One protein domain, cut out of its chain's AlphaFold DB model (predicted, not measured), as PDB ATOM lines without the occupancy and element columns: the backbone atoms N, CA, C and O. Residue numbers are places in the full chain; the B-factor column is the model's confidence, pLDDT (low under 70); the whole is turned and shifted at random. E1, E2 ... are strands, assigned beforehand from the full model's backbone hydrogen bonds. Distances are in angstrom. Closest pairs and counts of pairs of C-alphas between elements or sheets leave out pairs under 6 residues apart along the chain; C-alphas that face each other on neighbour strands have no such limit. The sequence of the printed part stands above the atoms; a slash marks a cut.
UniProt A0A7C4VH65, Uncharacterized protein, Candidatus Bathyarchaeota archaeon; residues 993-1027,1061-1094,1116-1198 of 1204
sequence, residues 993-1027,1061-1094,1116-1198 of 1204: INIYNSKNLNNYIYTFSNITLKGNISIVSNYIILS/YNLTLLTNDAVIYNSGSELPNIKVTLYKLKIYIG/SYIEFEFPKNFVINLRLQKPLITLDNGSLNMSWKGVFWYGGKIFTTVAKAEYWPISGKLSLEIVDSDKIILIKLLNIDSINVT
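What this domain is: This is residues 993 to 1027, 1061 to 1094 and 1116 to 1198 of the 1204 residues of an uncharacterized protein of Candidatus Bathyarchaeota archaeon (UniProt A0A7C4VH65). One antiparallel sheet makes a long trough: seven strands, E6, E5, E4, E2, E7, E10 and E11, are sharply bent and sit one beside the next along the longest axis, so that their two arms form two walls. Tight links from E2 to E3 and from E6 to E7 cross between the walls; E3 prolongs one wall, while E1, E8 and E9 prolong the other at the opposite end of the long axis, where the first printed residues also lie. The printed part has 152 residues with eleven named strands, E1 to E11 in order along the chain, and no named helix; the class is all strand. The sheet's order is E3, E6, E5, E4, E2, E7, E10, E11, E1, E8, E9. The whole is compact, with a radius of gyration of the C-alphas of 15.5 A, yet elongated, spanning 54 by 28 by 27 A.

Where its parts are: After residues 993 to 1003, E1 takes residues 1004 to 1007, beginning at C-alpha 1004 (153.483, 128.668, 110.205). E2, residues 1011 to 1021, measures 17.8 A from first to last C-alpha and bends by 118 degrees at residue 1015. E3 is residues 1024 to 1027. E4, residues 1062 to 1073, measures 21.5 A and bends by 113 degrees at 1068; E5, residues 1081 to 1093, measures 21.8 A and bends by 117 degrees at 1085. E6, residues 1116 to 1132, is the longest strand by residues; it begins at C-alpha 1116 (185.043, 143.882, 113.681), measures 20.0 A and bends by 135 degrees at 1125. E7, residues 1136 to 1146, measures 18.1 A and bends by 115 degrees at 1141. E8 is residues 1150 to 1154 and E9 residues 1157 to 1161. E10, residues 1170 to 1180, measures 19.5 A and bends by 114 degrees at 1173. E11, residues 1185 to 1197, measures 18.9 A, bends by 123 degrees at 1193 and ends at C-alpha 1197 (152.574, 120.052, 122.426).

How they stand to each other: The sheet is twisted, and its edge strands are E3 and E9. It is a folded sheet, one sheet bent back on itself into two leaves: E3, E6, E5, E4, E2, E7 and E10 face E1, E8 and E9, with E11 as the hinge. E1 is antiparallel to E8 at 165 degrees, with N 1006 and O 1151 at 2.9 A. E8 and E9 form a hairpin, with N 1152 and O 1159 at 2.8 A. On its other side E1 is the neighbour of E11, with N 1005 and O 1187 at 2.8 A. E10 and E11 are a hairpin, antiparallel at 166 degrees, with N 1177 and O 1188 at 2.8 A. The neighbours E7 and E10 have N 1137 and O 1176 at 2.7 A, the neighbours E2 and E7 have N 1014 and O 1143 at 2.8 A, and the neighbours E4 and E2 have N 1013 and O 1070 at 2.7 A, each pair of atoms within hydrogen-bond range. E4 and E5 form a hairpin at 177 degrees, with N 1071 and O 1083 at 2.7 A. E6 and E5 have N 1093 and O 1116 at 2.7 A, and E3 and E6 have N 1025 and O 1131 at 2.9 A. The closest C-alphas of E2 and E6, those of Ser 1021 and Leu 1132, are 6.1 A apart. Among the strands that are apart are E3 and E9.

The domain as a whole: The two C-alphas farthest apart, those of Ile 993 and Ser 1116, are 54.5 A apart. Residues 1028 to 1060 are not printed, with 14.2 A between C-alphas 1027 and 1061; residues 1095 to 1115 are not printed, with 6.9 A between C-alphas 1094 and 1116. Of the links that are printed whole, none is long. The mean pLDDT of the printed part is 81.7, and 28 residues are under 70, among them residues 993 to 1001 and 1160 to 1168.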
ATOM      1  N   ILE A 993     135.891 121.744 108.139       43.72
ATOM      2  CA  ILE A 993     136.261 120.322 107.976       43.72
ATOM      3  C   ILE A 993     137.421 120.162 106.971       43.72
ATOM      4  O   ILE A 993     138.183 119.206 107.064       43.72
ATOM      5  N   ASN A 994     137.647 121.135 106.079       46.47
ATOM      6  CA  ASN A 994     138.653 121.029 105.011       46.47
ATOM      7  C   ASN A 994     139.929 121.861 105.214       46.47
ATOM      8  O   ASN A 994     140.734 121.927 104.284       46.47
ATOM      9  N   ILE A 995     140.158 122.462 106.396       51.09
ATOM     10  CA  ILE A 995     141.382 123.258 106.618       51.09
ATOM     11  C   ILE A 995     142.622 122.425 106.307       51.09
ATOM     12  O   ILE A 995     143.504 122.944 105.640       51.09
ATOM     13  N   TYR A 996     142.637 121.135 106.673       53.59
ATOM     14  CA  TYR A 996     143.755 120.200 106.476       53.59
ATOM     15  C   TYR A 996     144.274 120.090 105.028       53.59
ATOM     16  O   TYR A 996     145.376 119.590 104.812       53.59
ATOM     17  N   ASN A 997     143.521 120.567 104.030       54.69
ATOM     18  CA  ASN A 997     143.937 120.548 102.626       54.69
ATOM     19  C   ASN A 997     144.691 121.815 102.180       54.69
ATOM     20  O   ASN A 997     145.324 121.804 101.123       54.69
ATOM     21  N   SER A 998     144.658 122.903 102.959       60.78
ATOM     22  CA  SER A 998     145.348 124.155 102.624       60.78
ATOM     23  C   SER A 998     146.855 124.060 102.898       60.78
ATOM     24  O   SER A 998     147.365 124.527 103.914       60.78
ATOM     25  N   LYS A 999     147.600 123.458 101.958       65.25
ATOM     26  CA  LYS A 999     149.068 123.284 102.034       65.25
ATOM     27  C   LYS A 999     149.836 124.590 102.291       65.25
ATOM     28  O   LYS A 999     150.948 124.542 102.804       65.25
ATOM     29  N   ASN A1000     149.238 125.736 101.969       69.25
ATOM     30  CA  ASN A1000     149.851 127.060 102.080       69.25
ATOM     31  C   ASN A1000     149.940 127.581 103.527       69.25
ATOM     32  O   ASN A1000     150.574 128.606 103.754       69.25
ATOM     33  N   LEU A1001     149.305 126.908 104.497       69.44
ATOM     34  CA  LEU A1001     149.371 127.252 105.923       69.44
ATOM     35  C   LEU A1001     150.336 126.355 106.724       69.44
ATOM     36  O   LEU A1001     150.582 126.636 107.897       69.44
ATOM     37  N   ASN A1002     150.894 125.302 106.108       74.94
ATOM     38  CA  ASN A1002     151.867 124.419 106.755       74.94
ATOM     39  C   ASN A1002     153.121 125.187 107.176       74.94
ATOM     40  O   ASN A1002     153.628 126.013 106.420       74.94
ATOM     41  N   ASN A1003     153.670 124.823 108.335       79.19
ATOM     42  CA  ASN A1003     154.918 125.357 108.878       79.19
ATOM     43  C   ASN A1003     154.850 126.825 109.321       79.19
ATOM     44  O   ASN A1003     155.885 127.482 109.412       79.19
ATOM     45  N   TYR A1004     153.657 127.336 109.632       83.31
ATOM     46  CA  TYR A1004     153.483 128.668 110.205       83.31
ATOM     47  C   TYR A1004     152.767 128.624 111.561       83.31
ATOM     48  O   TYR A1004     151.894 127.782 111.799       83.31
ATOM     49  N   ILE A1005     153.133 129.554 112.443       83.50
ATOM     50  CA  ILE A1005     152.406 129.892 113.672       83.50
ATOM     51  C   ILE A1005     151.789 131.279 113.479       83.50
ATOM     52  O   ILE A1005     152.486 132.219 113.093       83.50
ATOM     53  N   TYR A1006     150.498 131.395 113.785       80.69
ATOM     54  CA  TYR A1006     149.742 132.644 113.805       80.69
ATOM     55  C   TYR A1006     149.261 132.894 115.231       80.69
ATOM     56  O   TYR A1006     148.492 132.094 115.771       80.69
ATOM     57  N   THR A1007     149.676 134.001 115.841       78.75
ATOM     58  CA  THR A1007     149.226 134.369 117.190       78.75
ATOM     59  C   THR A1007     148.912 135.851 117.309       78.75
ATOM     60  O   THR A1007     149.642 136.702 116.808       78.75
ATOM     61  N   PHE A1008     147.818 136.152 118.006       73.56
ATOM     62  CA  PHE A1008     147.381 137.516 118.327       73.56
ATOM     63  C   PHE A1008     147.985 138.038 119.637       73.56
ATOM     64  O   PHE A1008     147.810 139.199 120.004       73.56
ATOM     65  N   SER A1009     148.653 137.160 120.383       77.44
ATOM     66  CA  SER A1009     149.193 137.443 121.710       77.44
ATOM     67  C   SER A1009     150.711 137.468 121.685       77.44
ATOM     68  O   SER A1009     151.334 136.878 120.803       77.44
ATOM     69  N   ASN A1010     151.296 138.130 122.683       86.06
ATOM     70  CA  ASN A1010     152.736 138.088 122.906       86.06
ATOM     71  C   ASN A1010     153.199 136.634 123.063       86.06
ATOM     72  O   ASN A1010     152.474 135.792 123.597       86.06
ATOM     73  N   ILE A1011     154.417 136.355 122.618       87.75
ATOM     74  CA  ILE A1011     155.001 135.016 122.673       87.75
ATOM     75  C   ILE A1011     156.102 135.027 123.708       87.75
ATOM     76  O   ILE A1011     157.022 135.834 123.602       87.75
ATOM     77  N   THR A1012     156.034 134.110 124.664       90.44
ATOM     78  CA  THR A1012     157.086 133.926 125.660       90.44
ATOM     79  C   THR A1012     157.906 132.700 125.287       90.44
ATOM     80  O   THR A1012     157.375 131.606 125.126       90.44
ATOM     81  N   LEU A1013     159.210 132.868 125.161       92.00
ATOM     82  CA  LEU A1013     160.183 131.835 124.847       92.00
ATOM     83  C   LEU A1013     161.006 131.561 126.099       92.00
ATOM     84  O   LEU A1013     161.466 132.501 126.739       92.00
ATOM     85  N   LYS A1014     161.220 130.290 126.433       91.81
ATOM     86  CA  LYS A1014     162.050 129.866 127.568       91.81
ATOM     87  C   LYS A1014     163.016 128.759 127.167       91.81
ATOM     88  O   LYS A1014     162.681 127.935 126.321       91.81
ATOM     89  N   GLY A1015     164.165 128.691 127.832       91.25
ATOM     90  CA  GLY A1015     165.223 127.702 127.575       91.25
ATOM     91  C   GLY A1015     166.396 128.321 126.821       91.25
ATOM     92  O   GLY A1015     166.490 129.539 126.763       91.25
ATOM     93  N   ASN A1016     167.287 127.519 126.240       92.06
ATOM     94  CA  ASN A1016     168.452 128.062 125.535       92.06
ATOM     95  C   ASN A1016     168.015 128.665 124.192       92.06
ATOM     96  O   ASN A1016     167.738 127.941 123.234       92.06
ATOM     97  N   ILE A1017     167.932 129.995 124.134       94.31
ATOM     98  CA  ILE A1017     167.460 130.744 122.971       94.31
ATOM     99  C   ILE A1017     168.648 131.445 122.314       94.31
ATOM    100  O   ILE A1017     169.339 132.251 122.944       94.31
ATOM    101  N   SER A1018     168.843 131.190 121.021       94.81
ATOM    102  CA  SER A1018     169.727 131.976 120.163       94.81
ATOM    103  C   SER A1018     168.902 132.813 119.193       94.81
ATOM    104  O   SER A1018     168.048 132.271 118.499       94.81
ATOM    105  N   ILE A1019     169.144 134.123 119.140       95.19
ATOM    106  CA  ILE A1019     168.485 135.030 118.194       95.19
ATOM    107  C   ILE A1019     169.536 135.634 117.266       95.19
ATOM    108  O   ILE A1019     170.507 136.236 117.727       95.19
ATOM    109  N   VAL A1020     169.323 135.490 115.961       95.06
ATOM    110  CA  VAL A1020     170.161 136.063 114.904       95.06
ATOM    111  C   VAL A1020     169.329 137.023 114.067       95.06
ATOM    112  O   VAL A1020     168.199 136.720 113.702       95.06
ATOM    113  N   SER A1021     169.876 138.193 113.758       94.12
ATOM    114  CA  SER A1021     169.253 139.172 112.863       94.12
ATOM    115  C   SER A1021     170.339 139.999 112.183       94.12
ATOM    116  O   SER A1021     171.459 140.075 112.680       94.12
ATOM    117  N   ASN A1022     170.023 140.590 111.040       89.81
ATOM    118  CA  ASN A1022     170.922 141.436 110.260       89.81
ATOM    119  C   ASN A1022     170.621 142.936 110.412       89.81
ATOM    120  O   ASN A1022     171.322 143.747 109.813       89.81
ATOM    121  N   TYR A1023     169.596 143.310 111.180       89.50
ATOM    122  CA  TYR A1023     169.262 144.696 111.493       89.50
ATOM    123  C   TYR A1023     168.783 144.790 112.933       89.50
ATOM    124  O   TYR A1023     167.922 144.021 113.363       89.50
ATOM    125  N   ILE A1024     169.335 145.749 113.668       90.19
ATOM    126  CA  ILE A1024     169.044 145.930 115.083       90.19
ATOM    127  C   ILE A1024     168.752 147.392 115.388       90.19
ATOM    128  O   ILE A1024     169.491 148.297 115.000       90.19
ATOM    129  N   ILE A1025     167.673 147.584 116.141       88.12
ATOM    130  CA  ILE A1025     167.412 148.799 116.891       88.12
ATOM    131  C   ILE A1025     167.615 148.485 118.369       88.12
ATOM    132  O   ILE A1025     166.882 147.676 118.946       88.12
ATOM    133  N   LEU A1026     168.622 149.116 118.964       89.50
ATOM    134  CA  LEU A1026     169.008 148.927 120.355       89.50
ATOM    135  C   LEU A1026     169.401 150.265 120.971       89.50
ATOM    136  O   LEU A1026     170.236 150.982 120.428       89.50
ATOM    137  N   SER A1027     168.838 150.562 122.136       87.69
ATOM    138  CA  SER A1027     169.252 151.677 122.982       87.69
ATOM    139  C   SER A1027     169.467 151.139 124.391       87.69
ATOM    140  O   SER A1027     168.584 150.484 124.948       87.69
ATOM    141  N   TYR A1061     173.544 145.367 111.253       88.88
ATOM    142  CA  TYR A1061     174.626 144.621 111.874       88.88
ATOM    143  C   TYR A1061     174.191 143.175 112.038       88.88
ATOM    144  O   TYR A1061     173.067 142.908 112.467       88.88
ATOM    145  N   ASN A1062     175.092 142.236 111.744       90.31
ATOM    146  CA  ASN A1062     174.829 140.842 112.074       90.31
ATOM    147  C   ASN A1062     174.902 140.703 113.596       90.31
ATOM    148  O   ASN A1062     175.935 140.950 114.218       90.31
ATOM    149  N   LEU A1063     173.784 140.332 114.193       93.50
ATOM    150  CA  LEU A1063     173.606 140.141 115.617       93.50
ATOM    151  C   LEU A1063     173.579 138.649 115.926       93.50
ATOM    152  O   LEU A1063     172.923 137.877 115.232       93.50
ATOM    153  N   THR A1064     174.215 138.247 117.018       95.00
ATOM    154  CA  THR A1064     173.947 136.967 117.673       95.00
ATOM    155  C   THR A1064     173.703 137.209 119.152       95.00
ATOM    156  O   THR A1064     174.541 137.774 119.851       95.00
ATOM    157  N   LEU A1065     172.549 136.778 119.635       93.81
ATOM    158  CA  LEU A1065     172.096 136.984 121.002       93.81
ATOM    159  C   LEU A1065     171.821 135.638 121.655       93.81
ATOM    160  O   LEU A1065     171.193 134.780 121.041       93.81
ATOM    161  N   LEU A1066     172.279 135.466 122.894       93.62
ATOM    162  CA  LEU A1066     172.034 134.276 123.706       93.62
ATOM    163  C   LEU A1066     171.281 134.670 124.983       93.62
ATOM    164  O   LEU A1066     171.741 135.516 125.758       93.62
ATOM    165  N   THR A1067     170.114 134.061 125.185       94.25
ATOM    166  CA  THR A1067     169.196 134.352 126.294       94.25
ATOM    167  C   THR A1067     168.506 133.082 126.790       94.25
ATOM    168  O   THR A1067     168.436 132.091 126.068       94.25
ATOM    169  N   ASN A1068     167.993 133.129 128.022       91.81
ATOM    170  CA  ASN A1068     167.182 132.054 128.604       91.81
ATOM    171  C   ASN A1068     165.673 132.346 128.592       91.81
ATOM    172  O   ASN A1068     164.859 131.441 128.786       91.81
ATOM    173  N   ASP A1069     165.306 133.613 128.396       93.69
ATOM    174  CA  ASP A1069     163.922 134.082 128.353       93.69
ATOM    175  C   ASP A1069     163.797 135.208 127.318       93.69
ATOM    176  O   ASP A1069     164.660 136.095 127.236       93.69
ATOM    177  N   ALA A1070     162.750 135.165 126.501       93.75
ATOM    178  CA  ALA A1070     162.437 136.215 125.545       93.75
ATOM    179  C   ALA A1070     160.926 136.368 125.373       93.75
ATOM    180  O   ALA A1070     160.210 135.392 125.195       93.75
ATOM    181  N   VAL A1071     160.435 137.602 125.356       92.69
ATOM    182  CA  VAL A1071     159.049 137.942 125.047       92.69
ATOM    183  C   VAL A1071     159.018 138.719 123.742       92.69
ATOM    184  O   VAL A1071     159.556 139.823 123.656       92.69
ATOM    185  N   ILE A1072     158.369 138.154 122.731       90.31
ATOM    186  CA  ILE A1072     158.068 138.842 121.477       90.31
ATOM    187  C   ILE A1072     156.734 139.551 121.673       90.31
ATOM    188  O   ILE A1072     155.695 138.913 121.866       90.31
ATOM    189  N   TYR A1073     156.770 140.876 121.639       84.94
ATOM    190  CA  TYR A1073     155.582 141.698 121.722       84.94
ATOM    191  C   TYR A1073     154.931 141.856 120.364       84.94
ATOM    192  O   TYR A1073     155.578 142.077 119.341       84.94
ATOM    193  N   ASN A1074     153.611 141.832 120.402       73.50
ATOM    194  CA  ASN A1074     152.781 142.176 119.276       73.50
ATOM    195  C   ASN A1074     152.706 143.708 119.120       73.50
ATOM    196  O   ASN A1074     151.798 144.356 119.650       73.50
ATOM    197  N   SER A1075     153.719 144.303 118.485       66.44
ATOM    198  CA  SER A1075     153.948 145.753 118.508       66.44
ATOM    199  C   SER A1075     153.411 146.537 117.315       66.44
ATOM    200  O   SER A1075     153.481 147.763 117.353       66.44
ATOM    201  N   GLY A1076     152.853 145.884 116.291       62.22
ATOM    202  CA  GLY A1076     152.306 146.600 115.131       62.22
ATOM    203  C   GLY A1076     153.371 147.053 114.118       62.22
ATOM    204  O   GLY A1076     153.204 148.080 113.465       62.22
ATOM    205  N   SER A1077     154.513 146.360 114.050       65.44
ATOM    206  CA  SER A1077     155.676 146.748 113.235       65.44
ATOM    207  C   SER A1077     156.311 145.544 112.531       65.44
ATOM    208  O   SER A1077     156.292 144.441 113.075       65.44
ATOM    209  N   GLU A1078     156.930 145.757 111.356       71.06
ATOM    210  CA  GLU A1078     157.723 144.718 110.655       71.06
ATOM    211  C   GLU A1078     158.940 144.285 111.495       71.06
ATOM    212  O   GLU A1078     159.420 143.159 111.400       71.06
ATOM    213  N   LEU A1079     159.429 145.184 112.354       83.38
ATOM    214  CA  LEU A1079     160.468 144.898 113.335       83.38
ATOM    215  C   LEU A1079     159.811 144.482 114.665       83.38
ATOM    216  O   LEU A1079     159.331 145.372 115.379       83.38
ATOM    217  N   PRO A1080     159.758 143.187 115.027       84.75
ATOM    218  CA  PRO A1080     159.243 142.742 116.318       84.75
ATOM    219  C   PRO A1080     159.960 143.408 117.485       84.75
ATOM    220  O   PRO A1080     161.188 143.387 117.567       84.75
ATOM    221  N   ASN A1081     159.182 143.950 118.424       87.25
ATOM    222  CA  ASN A1081     159.676 144.322 119.745       87.25
ATOM    223  C   ASN A1081     159.972 143.046 120.535       87.25
ATOM    224  O   ASN A1081     159.055 142.295 120.865       87.25
ATOM    225  N   ILE A1082     161.231 142.815 120.888       91.06
ATOM    226  CA  ILE A1082     161.641 141.646 121.660       91.06
ATOM    227  C   ILE A1082     162.255 142.122 122.969       91.06
ATOM    228  O   ILE A1082     163.219 142.887 122.979       91.06
ATOM    229  N   LYS A1083     161.693 141.652 124.078       92.94
ATOM    230  CA  LYS A1083     162.259 141.800 125.416       92.94
ATOM    231  C   LYS A1083     162.983 140.527 125.783       92.94
ATOM    232  O   LYS A1083     162.401 139.458 125.704       92.94
ATOM    233  N   VAL A1084     164.235 140.628 126.184       93.00
ATOM    234  CA  VAL A1084     165.113 139.473 126.400       93.00
ATOM    235  C   VAL A1084     165.812 139.591 127.745       93.00
ATOM    236  O   VAL A1084     166.236 140.680 128.130       93.00
ATOM    237  N   THR A1085     165.951 138.466 128.441       92.06
ATOM    238  CA  THR A1085     166.721 138.355 129.688       92.06
ATOM    239  C   THR A1085     168.142 137.898 129.363       92.06
ATOM    240  O   THR A1085     168.462 136.709 129.364       92.06
ATOM    241  N   LEU A1086     168.986 138.858 129.004       84.75
ATOM    242  CA  LEU A1086     170.219 138.613 128.280       84.75
ATOM    243  C   LEU A1086     171.338 138.010 129.133       84.75
ATOM    244  O   LEU A1086     171.604 138.457 130.246       84.75
ATOM    245  N   TYR A1087     172.063 137.061 128.542       87.88
ATOM    246  CA  TYR A1087     173.360 136.598 129.042       87.88
ATOM    247  C   TYR A1087     174.500 137.194 128.206       87.88
ATOM    248  O   TYR A1087     175.456 137.741 128.760       87.88
ATOM    249  N   LYS A1088     174.383 137.123 126.872       92.94
ATOM    250  CA  LYS A1088     175.451 137.511 125.945       92.94
ATOM    251  C   LYS A1088     174.899 138.103 124.647       92.94
ATOM    252  O   LYS A1088     173.993 137.533 124.037       92.94
ATOM    253  N   LEU A1089     175.467 139.232 124.221       94.44
ATOM    254  CA  LEU A1089     175.171 139.926 122.963       94.44
ATOM    255  C   LEU A1089     176.439 140.019 122.128       94.44
ATOM    256  O   LEU A1089     177.427 140.564 122.605       94.44
ATOM    257  N   LYS A1090     176.412 139.566 120.881       95.31
ATOM    258  CA  LYS A1090     177.508 139.745 119.928       95.31
ATOM    259  C   LYS A1090     177.012 140.519 118.712       95.31
ATOM    260  O   LYS A1090     176.019 140.131 118.104       95.31
ATOM    261  N   ILE A1091     177.700 141.601 118.360       93.69
ATOM    262  CA  ILE A1091     177.377 142.468 117.221       93.69
ATOM    263  C   ILE A1091     178.579 142.486 116.286       93.69
ATOM    264  O   ILE A1091     179.652 142.941 116.680       93.69
ATOM    265  N   TYR A1092     178.409 142.003 115.059       91.38
ATOM    266  CA  TYR A1092     179.411 142.097 114.002       91.38
ATOM    267  C   TYR A1092     179.216 143.406 113.231       91.38
ATOM    268  O   TYR A1092     178.168 143.655 112.630       91.38
ATOM    269  N   ILE A1093     180.246 144.238 113.270       88.62
ATOM    270  CA  ILE A1093     180.318 145.585 112.719       88.62
ATOM    271  C   ILE A1093     180.881 145.516 111.304       88.62
ATOM    272  O   ILE A1093     182.032 145.123 111.109       88.62
ATOM    273  N   GLY A1094     180.067 145.928 110.332       82.69
ATOM    274  CA  GLY A1094     180.484 146.107 108.944       82.69
ATOM    275  C   GLY A1094     181.206 147.440 108.729       82.69
ATOM    276  O   GLY A1094     182.142 147.794 109.447       82.69
ATOM    277  N   SER A1116     184.733 144.981 112.753       85.75
ATOM    278  CA  SER A1116     185.043 143.882 113.681       85.75
ATOM    279  C   SER A1116     183.813 143.340 114.428       85.75
ATOM    280  O   SER A1116     182.730 143.338 113.862       85.75
ATOM    281  N   TYR A1117     183.924 142.863 115.676       90.69
ATOM    282  CA  TYR A1117     182.787 142.556 116.538       90.69
ATOM    283  C   TYR A1117     182.944 143.103 117.960       90.69
ATOM    284  O   TYR A1117     184.047 143.203 118.500       90.69
ATOM    285  N   ILE A1118     181.796 143.402 118.569       93.56
ATOM    286  CA  ILE A1118     181.655 143.723 119.989       93.56
ATOM    287  C   ILE A1118     180.881 142.593 120.652       93.56
ATOM    288  O   ILE A1118     179.853 142.159 120.131       93.56
ATOM    289  N   GLU A1119     181.351 142.131 121.802       95.94
ATOM    290  CA  GLU A1119     180.646 141.156 122.623       95.94
ATOM    291  C   GLU A1119     180.414 141.705 124.033       95.94
ATOM    292  O   GLU A1119     181.357 142.058 124.737       95.94
ATOM    293  N   PHE A1120     179.149 141.763 124.443       95.06
ATOM    294  CA  PHE A1120     178.713 142.165 125.775       95.06
ATOM    295  C   PHE A1120     178.266 140.931 126.563       95.06
ATOM    296  O   PHE A1120     177.401 140.180 126.109       95.06
ATOM    297  N   GLU A1121     178.801 140.754 127.765       95.62
ATOM    298  CA  GLU A1121     178.317 139.828 128.784       95.62
ATOM    299  C   GLU A1121     177.660 140.644 129.901       95.62
ATOM    300  O   GLU A1121     178.296 141.503 130.527       95.62
ATOM    301  N   PHE A1122     176.378 140.393 130.150       94.06
ATOM    302  CA  PHE A1122     175.586 141.150 131.117       94.06
ATOM    303  C   PHE A1122     175.509 140.421 132.469       94.06
ATOM    304  O   PHE A1122     175.724 139.206 132.542       94.06
ATOM    305  N   PRO A1123     175.196 141.132 133.568       91.94
ATOM    306  CA  PRO A1123     174.811 140.496 134.823       91.94
ATOM    307  C   PRO A1123     173.624 139.541 134.626       91.94
ATOM    308  O   PRO A1123     172.771 139.759 133.765       91.94
ATOM    309  N   LYS A1124     173.543 138.484 135.449       83.50
ATOM    310  CA  LYS A1124     172.410 137.545 135.399       83.50
ATOM    311  C   LYS A1124     171.088 138.312 135.534       83.50
ATOM    312  O   LYS A1124     170.963 139.172 136.400       83.50
ATOM    313  N   ASN A1125     170.104 137.935 134.720       84.25
ATOM    314  CA  ASN A1125     168.753 138.506 134.682       84.25
ATOM    315  C   ASN A1125     168.646 139.954 134.169       84.25
ATOM    316  O   ASN A1125     167.642 140.615 134.431       84.25
ATOM    317  N   PHE A1126     169.639 140.457 133.430       89.38
ATOM    318  CA  PHE A1126     169.531 141.779 132.822       89.38
ATOM    319  C   PHE A1126     168.520 141.779 131.668       89.38
ATOM    320  O   PHE A1126     168.581 140.930 130.782       89.38
ATOM    321  N   VAL A1127     167.585 142.727 131.671       89.81
ATOM    322  CA  VAL A1127     166.506 142.789 130.681       89.81
ATOM    323  C   VAL A1127     166.756 143.936 129.716       89.81
ATOM    324  O   VAL A1127     166.850 145.083 130.145       89.81
ATOM    325  N   ILE A1128     166.788 143.642 128.416       90.25
ATOM    326  CA  ILE A1128     166.802 144.672 127.369       90.25
ATOM    327  C   ILE A1128     165.612 144.519 126.439       90.25
ATOM    328  O   ILE A1128     165.092 143.420 126.241       90.25
ATOM    329  N   ASN A1129     165.207 145.640 125.851       89.44
ATOM    330  CA  ASN A1129     164.283 145.665 124.732       89.44
ATOM    331  C   ASN A1129     165.088 145.971 123.464       89.44
ATOM    332  O   ASN A1129     165.961 146.840 123.473       89.44
ATOM    333  N   LEU A1130     164.782 145.270 122.378       90.94
ATOM    334  CA  LEU A1130     165.354 145.512 121.055       90.94
ATOM    335  C   LEU A1130     164.306 145.299 119.958       90.94
ATOM    336  O   LEU A1130     163.314 144.599 120.178       90.94
ATOM    337  N   ARG A1131     164.509 145.897 118.776       89.38
ATOM    338  CA  ARG A1131     163.771 145.517 117.556       89.38
ATOM    339  C   ARG A1131     164.705 144.896 116.545       89.38
ATOM    340  O   ARG A1131     165.777 145.442 116.299       89.38
ATOM    341  N   LEU A1132     164.279 143.792 115.943       90.44
ATOM    342  CA  LEU A1132     165.081 143.038 114.982       90.44
ATOM    343  C   LEU A1132     164.344 142.883 113.665       90.44
ATOM    344  O   LEU A1132     163.134 142.699 113.669       90.44
ATOM    345  N   GLN A1133     165.067 142.891 112.550       89.38
ATOM    346  CA  GLN A1133     164.487 142.496 111.266       89.38
ATOM    347  C   GLN A1133     164.561 140.982 111.114       89.38
ATOM    348  O   GLN A1133     165.635 140.400 111.272       89.38
ATOM    349  N   LYS A1134     163.419 140.361 110.799       88.12
ATOM    350  CA  LYS A1134     163.286 138.922 110.514       88.12
ATOM    351  C   LYS A1134     164.170 138.033 111.401       88.12
ATOM    352  O   LYS A1134     165.011 137.292 110.890       88.12
ATOM    353  N   PRO A1135     164.062 138.155 112.736       93.56
ATOM    354  CA  PRO A1135     164.933 137.423 113.635       93.56
ATOM    355  C   PRO A1135     164.745 135.917 113.457       93.56
ATOM    356  O   PRO A1135     163.629 135.397 113.549       93.56
ATOM    357  N   LEU A1136     165.867 135.234 113.245       95.19
ATOM    358  CA  LEU A1136     165.985 133.789 113.283       95.19
ATOM    359  C   LEU A1136     166.230 133.362 114.731       95.19
ATOM    360  O   LEU A1136     167.286 133.625 115.303       95.19
ATOM    361  N   ILE A1137     165.244 132.705 115.319       94.50
ATOM    362  CA  ILE A1137     165.236 132.233 116.696       94.50
ATOM    363  C   ILE A1137     165.443 130.724 116.687       94.50
ATOM    364  O   ILE A1137     164.637 129.982 116.132       94.50
ATOM    365  N   THR A1138     166.508 130.259 117.328       94.19
ATOM    366  CA  THR A1138     166.753 128.836 117.565       94.19
ATOM    367  C   THR A1138     166.536 128.529 119.039       94.19
ATOM    368  O   THR A1138     167.148 129.156 119.902       94.19
ATOM    369  N   LEU A1139     165.652 127.576 119.316       91.94
ATOM    370  CA  LEU A1139     165.394 127.012 120.634       91.94
ATOM    371  C   LEU A1139     166.125 125.674 120.721       91.94
ATOM    372  O   LEU A1139     165.816 124.771 119.945       91.94
ATOM    373  N   ASP A1140     167.065 125.537 121.652       90.00
ATOM    374  CA  ASP A1140     167.741 124.269 121.942       90.00
ATOM    375  C   ASP A1140     167.232 123.719 123.282       90.00
ATOM    376  O   ASP A1140     167.531 124.264 124.345       90.00
ATOM    377  N   ASN A1141     166.378 122.688 123.232       83.75
ATOM    378  CA  ASN A1141     165.604 122.182 124.379       83.75
ATOM    379  C   ASN A1141     164.777 123.271 125.094       83.75
ATOM    380  O   ASN A1141     164.709 123.328 126.323       83.75
ATOM    381  N   GLY A1142     164.153 124.152 124.309       85.75
ATOM    382  CA  GLY A1142     163.333 125.252 124.805       85.75
ATOM    383  C   GLY A1142     161.833 124.971 124.764       85.75
ATOM    384  O   GLY A1142     161.366 123.918 124.326       85.75
ATOM    385  N   SER A1143     161.063 125.959 125.206       85.06
ATOM    386  CA  SER A1143     159.615 126.002 125.043       85.06
ATOM    387  C   SER A1143     159.165 127.371 124.557       85.06
ATOM    388  O   SER A1143     159.635 128.410 125.017       85.06
ATOM    389  N   LEU A1144     158.229 127.351 123.625       85.19
ATOM    390  CA  LEU A1144     157.464 128.493 123.176       85.19
ATOM    391  C   LEU A1144     156.112 128.413 123.884       85.19
ATOM    392  O   LEU A1144     155.302 127.531 123.610       85.19
ATOM    393  N   ASN A1145     155.902 129.293 124.859       79.38
ATOM    394  CA  ASN A1145     154.651 129.416 125.587       79.38
ATOM    395  C   ASN A1145     153.833 130.565 125.000       79.38
ATOM    396  O   ASN A1145     154.255 131.724 124.989       79.38
ATOM    397  N   MET A1146     152.637 130.224 124.537       67.31
ATOM    398  CA  MET A1146     151.655 131.186 124.075       67.31
ATOM    399  C   MET A1146     150.438 131.121 124.996       67.31
ATOM    400  O   MET A1146     149.774 130.091 125.104       67.31
ATOM    401  N   SER A1147     150.111 132.238 125.640       61.22
ATOM    402  CA  SER A1147     148.755 132.495 126.127       61.22
ATOM    403  C   SER A1147     147.928 132.894 124.901       61.22
ATOM    404  O   SER A1147     148.135 133.996 124.403       61.22
ATOM    405  N   TRP A1148     147.100 132.021 124.318       63.47
ATOM    406  CA  TRP A1148     146.687 132.198 122.914       63.47
ATOM    407  C   TRP A1148     145.180 132.202 122.644       63.47
ATOM    408  O   TRP A1148     144.428 131.373 123.150       63.47
ATOM    409  N   LYS A1149     144.806 133.127 121.745       59.09
ATOM    410  CA  LYS A1149     144.047 132.847 120.515       59.09
ATOM    411  C   LYS A1149     145.071 132.667 119.375       59.09
ATOM    412  O   LYS A1149     145.894 133.569 119.190       59.09
ATOM    413  N   GLY A1150     145.058 131.560 118.626       69.06
ATOM    414  CA  GLY A1150     146.015 131.339 117.525       69.06
ATOM    415  C   GLY A1150     145.896 129.982 116.817       69.06
ATOM    416  O   GLY A1150     145.070 129.151 117.189       69.06
ATOM    417  N   VAL A1151     146.689 129.786 115.752       73.31
ATOM    418  CA  VAL A1151     146.729 128.570 114.912       73.31
ATOM    419  C   VAL A1151     148.183 128.186 114.671       73.31
ATOM    420  O   VAL A1151     149.004 129.003 114.261       73.31
ATOM    421  N   PHE A1152     148.480 126.915 114.891       77.88
ATOM    422  CA  PHE A1152     149.756 126.280 114.628       77.88
ATOM    423  C   PHE A1152     149.513 125.039 113.768       77.88
ATOM    424  O   PHE A1152     148.709 124.182 114.129       77.88
ATOM    425  N   TRP A1153     150.182 124.934 112.620       75.06
ATOM    426  CA  TRP A1153     150.024 123.782 111.734       75.06
ATOM    427  C   TRP A1153     151.366 123.115 111.449       75.06
ATOM    428  O   TRP A1153     152.244 123.689 110.802       75.06
ATOM    429  N   TYR A1154     151.495 121.865 111.899       76.56
ATOM    430  CA  TYR A1154     152.660 121.029 111.647       76.56
ATOM    431  C   TYR A1154     152.290 119.554 111.421       76.56
ATOM    432  O   TYR A1154     151.388 119.021 112.066       76.56
ATOM    433  N   GLY A1155     152.985 118.882 110.496       73.00
ATOM    434  CA  GLY A1155     152.857 117.431 110.281       73.00
ATOM    435  C   GLY A1155     151.441 116.951 109.927       73.00
ATOM    436  O   GLY A1155     151.023 115.891 110.384       73.00
ATOM    437  N   GLY A1156     150.668 117.750 109.178       71.69
ATOM    438  CA  GLY A1156     149.272 117.436 108.838       71.69
ATOM    439  C   GLY A1156     148.271 117.624 109.988       71.69
ATOM    440  O   GLY A1156     147.086 117.360 109.803       71.69
ATOM    441  N   LYS A1157     148.719 118.104 111.154       69.75
ATOM    442  CA  LYS A1157     147.879 118.394 112.321       69.75
ATOM    443  C   LYS A1157     147.736 119.897 112.517       69.75
ATOM    444  O   LYS A1157     148.717 120.635 112.432       69.75
ATOM    445  N   ILE A1158     146.514 120.323 112.819       71.19
ATOM    446  CA  ILE A1158     146.189 121.713 113.134       71.19
ATOM    447  C   ILE A1158     145.920 121.806 114.626       71.19
ATOM    448  O   ILE A1158     145.085 121.091 115.174       71.19
ATOM    449  N   PHE A1159     146.632 122.720 115.257       71.12
ATOM    450  CA  PHE A1159     146.511 123.090 116.649       71.12
ATOM    451  C   PHE A1159     145.885 124.489 116.662       71.12
ATOM    452  O   PHE A1159     146.484 125.433 116.155       71.12
ATOM    453  N   THR A1160     144.664 124.636 117.174       66.31
ATOM    454  CA  THR A1160     143.952 125.926 117.208       66.31
ATOM    455  C   THR A1160     143.394 126.174 118.599       66.31
ATOM    456  O   THR A1160     142.754 125.285 119.154       66.31
ATOM    457  N   THR A1161     143.548 127.390 119.125       62.38
ATOM    458  CA  THR A1161     142.736 127.855 120.256       62.38
ATOM    459  C   THR A1161     141.771 128.919 119.845       62.38
ATOM    460  O   THR A1161     142.118 129.959 119.283       62.38
ATOM    461  N   VAL A1162     140.522 128.638 120.183       52.81
ATOM    462  CA  VAL A1162     139.420 129.563 119.987       52.81
ATOM    463  C   VAL A1162     139.003 130.165 121.338       52.81
ATOM    464  O   VAL A1162     138.626 131.330 121.385       52.81
ATOM    465  N   ALA A1163     139.151 129.441 122.457       50.84
ATOM    466  CA  ALA A1163     138.722 129.876 123.791       50.84
ATOM    467  C   ALA A1163     139.794 130.672 124.569       50.84
ATOM    468  O   ALA A1163     140.984 130.384 124.505       50.84
ATOM    469  N   LYS A1164     139.345 131.646 125.376       50.56
ATOM    470  CA  LYS A1164     140.161 132.620 126.136       50.56
ATOM    471  C   LYS A1164     141.080 132.039 127.239       50.56
ATOM    472  O   LYS A1164     141.665 132.830 127.970       50.56
ATOM    473  N   ALA A1165     141.200 130.718 127.400       51.59
ATOM    474  CA  ALA A1165     141.793 130.123 128.606       51.59
ATOM    475  C   ALA A1165     142.654 128.864 128.389       51.59
ATOM    476  O   ALA A1165     142.912 128.150 129.349       51.59
ATOM    477  N   GLU A1166     143.118 128.558 127.179       57.47
ATOM    478  CA  GLU A1166     143.948 127.366 126.949       57.47
ATOM    479  C   GLU A1166     145.425 127.732 126.736       57.47
ATOM    480  O   GLU A1166     145.738 128.631 125.957       57.47
ATOM    481  N   TYR A1167     146.344 127.025 127.405       63.25
ATOM    482  CA  TYR A1167     147.798 127.214 127.279       63.25
ATOM    483  C   TYR A1167     148.421 126.010 126.577       63.25
ATOM    484  O   TYR A1167     148.249 124.877 127.032       63.25
ATOM    485  N   TRP A1168     149.087 126.244 125.443       69.19
ATOM    486  CA  TRP A1168     149.723 125.184 124.653       69.19
ATOM    487  C   TRP A1168     151.210 125.509 124.495       69.19
ATOM    488  O   TRP A1168     151.613 126.122 123.505       69.19
ATOM    489  N   PRO A1169     152.052 125.157 125.480       74.88
ATOM    490  CA  PRO A1169     153.490 125.225 125.301       74.88
ATOM    491  C   PRO A1169     153.932 124.232 124.218       74.88
ATOM    492  O   PRO A1169     153.619 123.039 124.262       74.88
ATOM    493  N   ILE A1170     154.675 124.749 123.242       81.44
ATOM    494  CA  ILE A1170     155.352 123.974 122.205       81.44
ATOM    495  C   ILE A1170     156.800 123.827 122.659       81.44
ATOM    496  O   ILE A1170     157.536 124.808 122.703       81.44
ATOM    497  N   SER A1171     157.202 122.619 123.039       84.12
ATOM    498  CA  SER A1171     158.562 122.332 123.513       84.12
ATOM    499  C   SER A1171     159.337 121.488 122.511       84.12
ATOM    500  O   SER A1171     158.749 120.661 121.812       84.12
ATOM    501  N   GLY A1172     160.648 121.705 122.436       84.75
ATOM    502  CA  GLY A1172     161.536 120.952 121.557       84.75
ATOM    503  C   GLY A1172     162.708 121.769 121.030       84.75
ATOM    504  O   GLY A1172     163.009 122.858 121.529       84.75
ATOM    505  N   LYS A1173     163.365 121.220 120.006       89.12
ATOM    506  CA  LYS A1173     164.462 121.877 119.291       89.12
ATOM    507  C   LYS A1173     163.957 122.422 117.955       89.12
ATOM    508  O   LYS A1173     163.580 121.654 117.067       89.12
ATOM    509  N   LEU A1174     163.871 123.751 117.865       89.19
ATOM    510  CA  LEU A1174     163.095 124.470 116.849       89.19
ATOM    511  C   LEU A1174     163.874 125.657 116.290       89.19
ATOM    512  O   LEU A1174     164.441 126.432 117.056       89.19
ATOM    513  N   SER A1175     163.817 125.850 114.975       91.19
ATOM    514  CA  SER A1175     164.252 127.090 114.320       91.19
ATOM    515  C   SER A1175     163.047 127.829 113.749       91.19
ATOM    516  O   SER A1175     162.275 127.277 112.961       91.19
ATOM    517  N   LEU A1176     162.897 129.085 114.155       92.38
ATOM    518  CA  LEU A1176     161.745 129.945 113.928       92.38
ATOM    519  C   LEU A1176     162.212 131.255 113.291       92.38
ATOM    520  O   LEU A1176     163.143 131.872 113.787       92.38
ATOM    521  N   GLU A1177     161.560 131.718 112.236       92.50
ATOM    522  CA  GLU A1177     161.774 133.051 111.664       92.50
ATOM    523  C   GLU A1177     160.519 133.888 111.909       92.50
ATOM    524  O   GLU A1177     159.430 133.505 111.474       92.50
ATOM    525  N   ILE A1178     160.643 135.023 112.601       89.62
ATOM    526  CA  ILE A1178     159.524 135.969 112.704       89.62
ATOM    527  C   ILE A1178     159.415 136.703 111.369       89.62
ATOM    528  O   ILE A1178     160.280 137.501 111.025       89.62
ATOM    529  N   VAL A1179     158.360 136.416 110.612       85.62
ATOM    530  CA  VAL A1179     158.120 137.008 109.290       85.62
ATOM    531  C   VAL A1179     157.461 138.375 109.424       85.62
ATOM    532  O   VAL A1179     157.823 139.296 108.696       85.62
ATOM    533  N   ASP A1180     156.504 138.486 110.345       80.75
ATOM    534  CA  ASP A1180     155.741 139.703 110.617       80.75
ATOM    535  C   ASP A1180     155.299 139.720 112.090       80.75
ATOM    536  O   ASP A1180     155.130 138.668 112.713       80.75
ATOM    537  N   SER A1181     155.123 140.909 112.655       76.44
ATOM    538  CA  SER A1181     154.597 141.130 114.007       76.44
ATOM    539  C   SER A1181     153.588 142.280 114.078       76.44
ATOM    540  O   SER A1181     153.370 142.876 115.140       76.44
ATOM    541  N   ASP A1182     152.962 142.608 112.946       70.50
ATOM    542  CA  ASP A1182     151.898 143.600 112.880       70.50
ATOM    543  C   ASP A1182     150.540 143.034 113.335       70.50
ATOM    544  O   ASP A1182     149.775 142.471 112.548       70.50
ATOM    545  N   LYS A1183     150.243 143.137 114.642       68.88
ATOM    546  CA  LYS A1183     149.003 142.675 115.318       68.88
ATOM    547  C   LYS A1183     148.761 141.159 115.284       68.88
ATOM    548  O   LYS A1183     148.061 140.638 116.154       68.88
ATOM    549  N   ILE A1184     149.390 140.439 114.368       73.00
ATOM    550  CA  ILE A1184     149.597 138.998 114.397       73.00
ATOM    551  C   ILE A1184     151.094 138.769 114.305       73.00
ATOM    552  O   ILE A1184     151.747 139.283 113.402       73.00
ATOM    553  N   ILE A1185     151.630 137.959 115.210       82.19
ATOM    554  CA  ILE A1185     152.990 137.460 115.069       82.19
ATOM    555  C   ILE A1185     152.920 136.242 114.150       82.19
ATOM    556  O   ILE A1185     152.365 135.201 114.516       82.19
ATOM    557  N   LEU A1186     153.440 136.414 112.937       84.69
ATOM    558  CA  LEU A1186     153.605 135.368 111.944       84.69
ATOM    559  C   LEU A1186     155.000 134.775 112.086       84.69
ATOM    560  O   LEU A1186     156.000 135.446 111.829       84.69
ATOM    561  N   ILE A1187     155.069 133.500 112.451       88.06
ATOM    562  CA  ILE A1187     156.336 132.780 112.563       88.06
ATOM    563  C   ILE A1187     156.373 131.677 111.526       88.06
ATOM    564  O   ILE A1187     155.453 130.867 111.455       88.06
ATOM    565  N   LYS A1188     157.461 131.611 110.767       88.50
ATOM    566  CA  LYS A1188     157.778 130.491 109.888       88.50
ATOM    567  C   LYS A1188     158.667 129.495 110.625       88.50
ATOM    568  O   LYS A1188     159.708 129.858 111.165       88.50
ATOM    569  N   LEU A1189     158.272 128.231 110.632       88.00
ATOM    570  CA  LEU A1189     159.093 127.119 111.099       88.00
ATOM    571  C   LEU A1189     160.068 126.732 109.987       88.00
ATOM    572  O   LEU A1189     159.645 126.437 108.867       88.00
ATOM    573  N   LEU A1190     161.362 126.719 110.295       88.81
ATOM    574  CA  LEU A1190     162.405 126.345 109.341       88.81
ATOM    575  C   LEU A1190     162.872 124.904 109.550       88.81
ATOM    576  O   LEU A1190     162.849 124.128 108.604       88.81
ATOM    577  N   ASN A1191     163.236 124.547 110.785       82.75
ATOM    578  CA  ASN A1191     163.704 123.211 111.157       82.75
ATOM    579  C   ASN A1191     163.036 122.759 112.454       82.75
ATOM    580  O   ASN A1191     162.888 123.547 113.393       82.75
ATOM    581  N   ILE A1192     162.637 121.490 112.487       79.44
ATOM    582  CA  ILE A1192     161.967 120.862 113.620       79.44
ATOM    583  C   ILE A1192     162.588 119.485 113.831       79.44
ATOM    584  O   ILE A1192     162.301 118.560 113.076       79.44
ATOM    585  N   ASP A1193     163.407 119.354 114.873       78.00
ATOM    586  CA  ASP A1193     163.990 118.057 115.237       78.00
ATOM    587  C   ASP A1193     163.002 117.253 116.104       78.00
ATOM    588  O   ASP A1193     162.840 116.046 115.937       78.00
ATOM    589  N   SER A1194     162.298 117.928 117.021       75.69
ATOM    590  CA  SER A1194     161.280 117.335 117.896       75.69
ATOM    591  C   SER A1194     160.261 118.385 118.354       75.69
ATOM    592  O   SER A1194     160.625 119.532 118.612       75.69
ATOM    593  N   ILE A1195     158.979 118.003 118.449       74.81
ATOM    594  CA  ILE A1195     157.903 118.842 119.005       74.81
ATOM    595  C   ILE A1195     157.052 118.025 119.963       74.81
ATOM    596  O   ILE A1195     156.461 117.021 119.567       74.81
ATOM    597  N   ASN A1196     156.902 118.542 121.179       77.31
ATOM    598  CA  ASN A1196     155.880 118.129 122.128       77.31
ATOM    599  C   ASN A1196     154.940 119.305 122.403       77.31
ATOM    600  O   ASN A1196     155.369 120.353 122.892       77.31
ATOM    601  N   VAL A1197     153.655 119.114 122.095       75.31
ATOM    602  CA  VAL A1197     152.574 120.052 122.426       75.31
ATOM    603  C   VAL A1197     151.819 119.483 123.619       75.31
ATOM    604  O   VAL A1197     151.193 118.429 123.499       75.31
ATOM    605  N   THR A1198     151.871 120.154 124.767       72.62
ATOM    606  CA  THR A1198     151.075 119.760 125.940       72.62
ATOM    607  C   THR A1198     149.896 120.707 126.100       72.62
ATOM    608  O   THR A1198     150.089 121.918 126.109       72.62
TER     609      THR A1198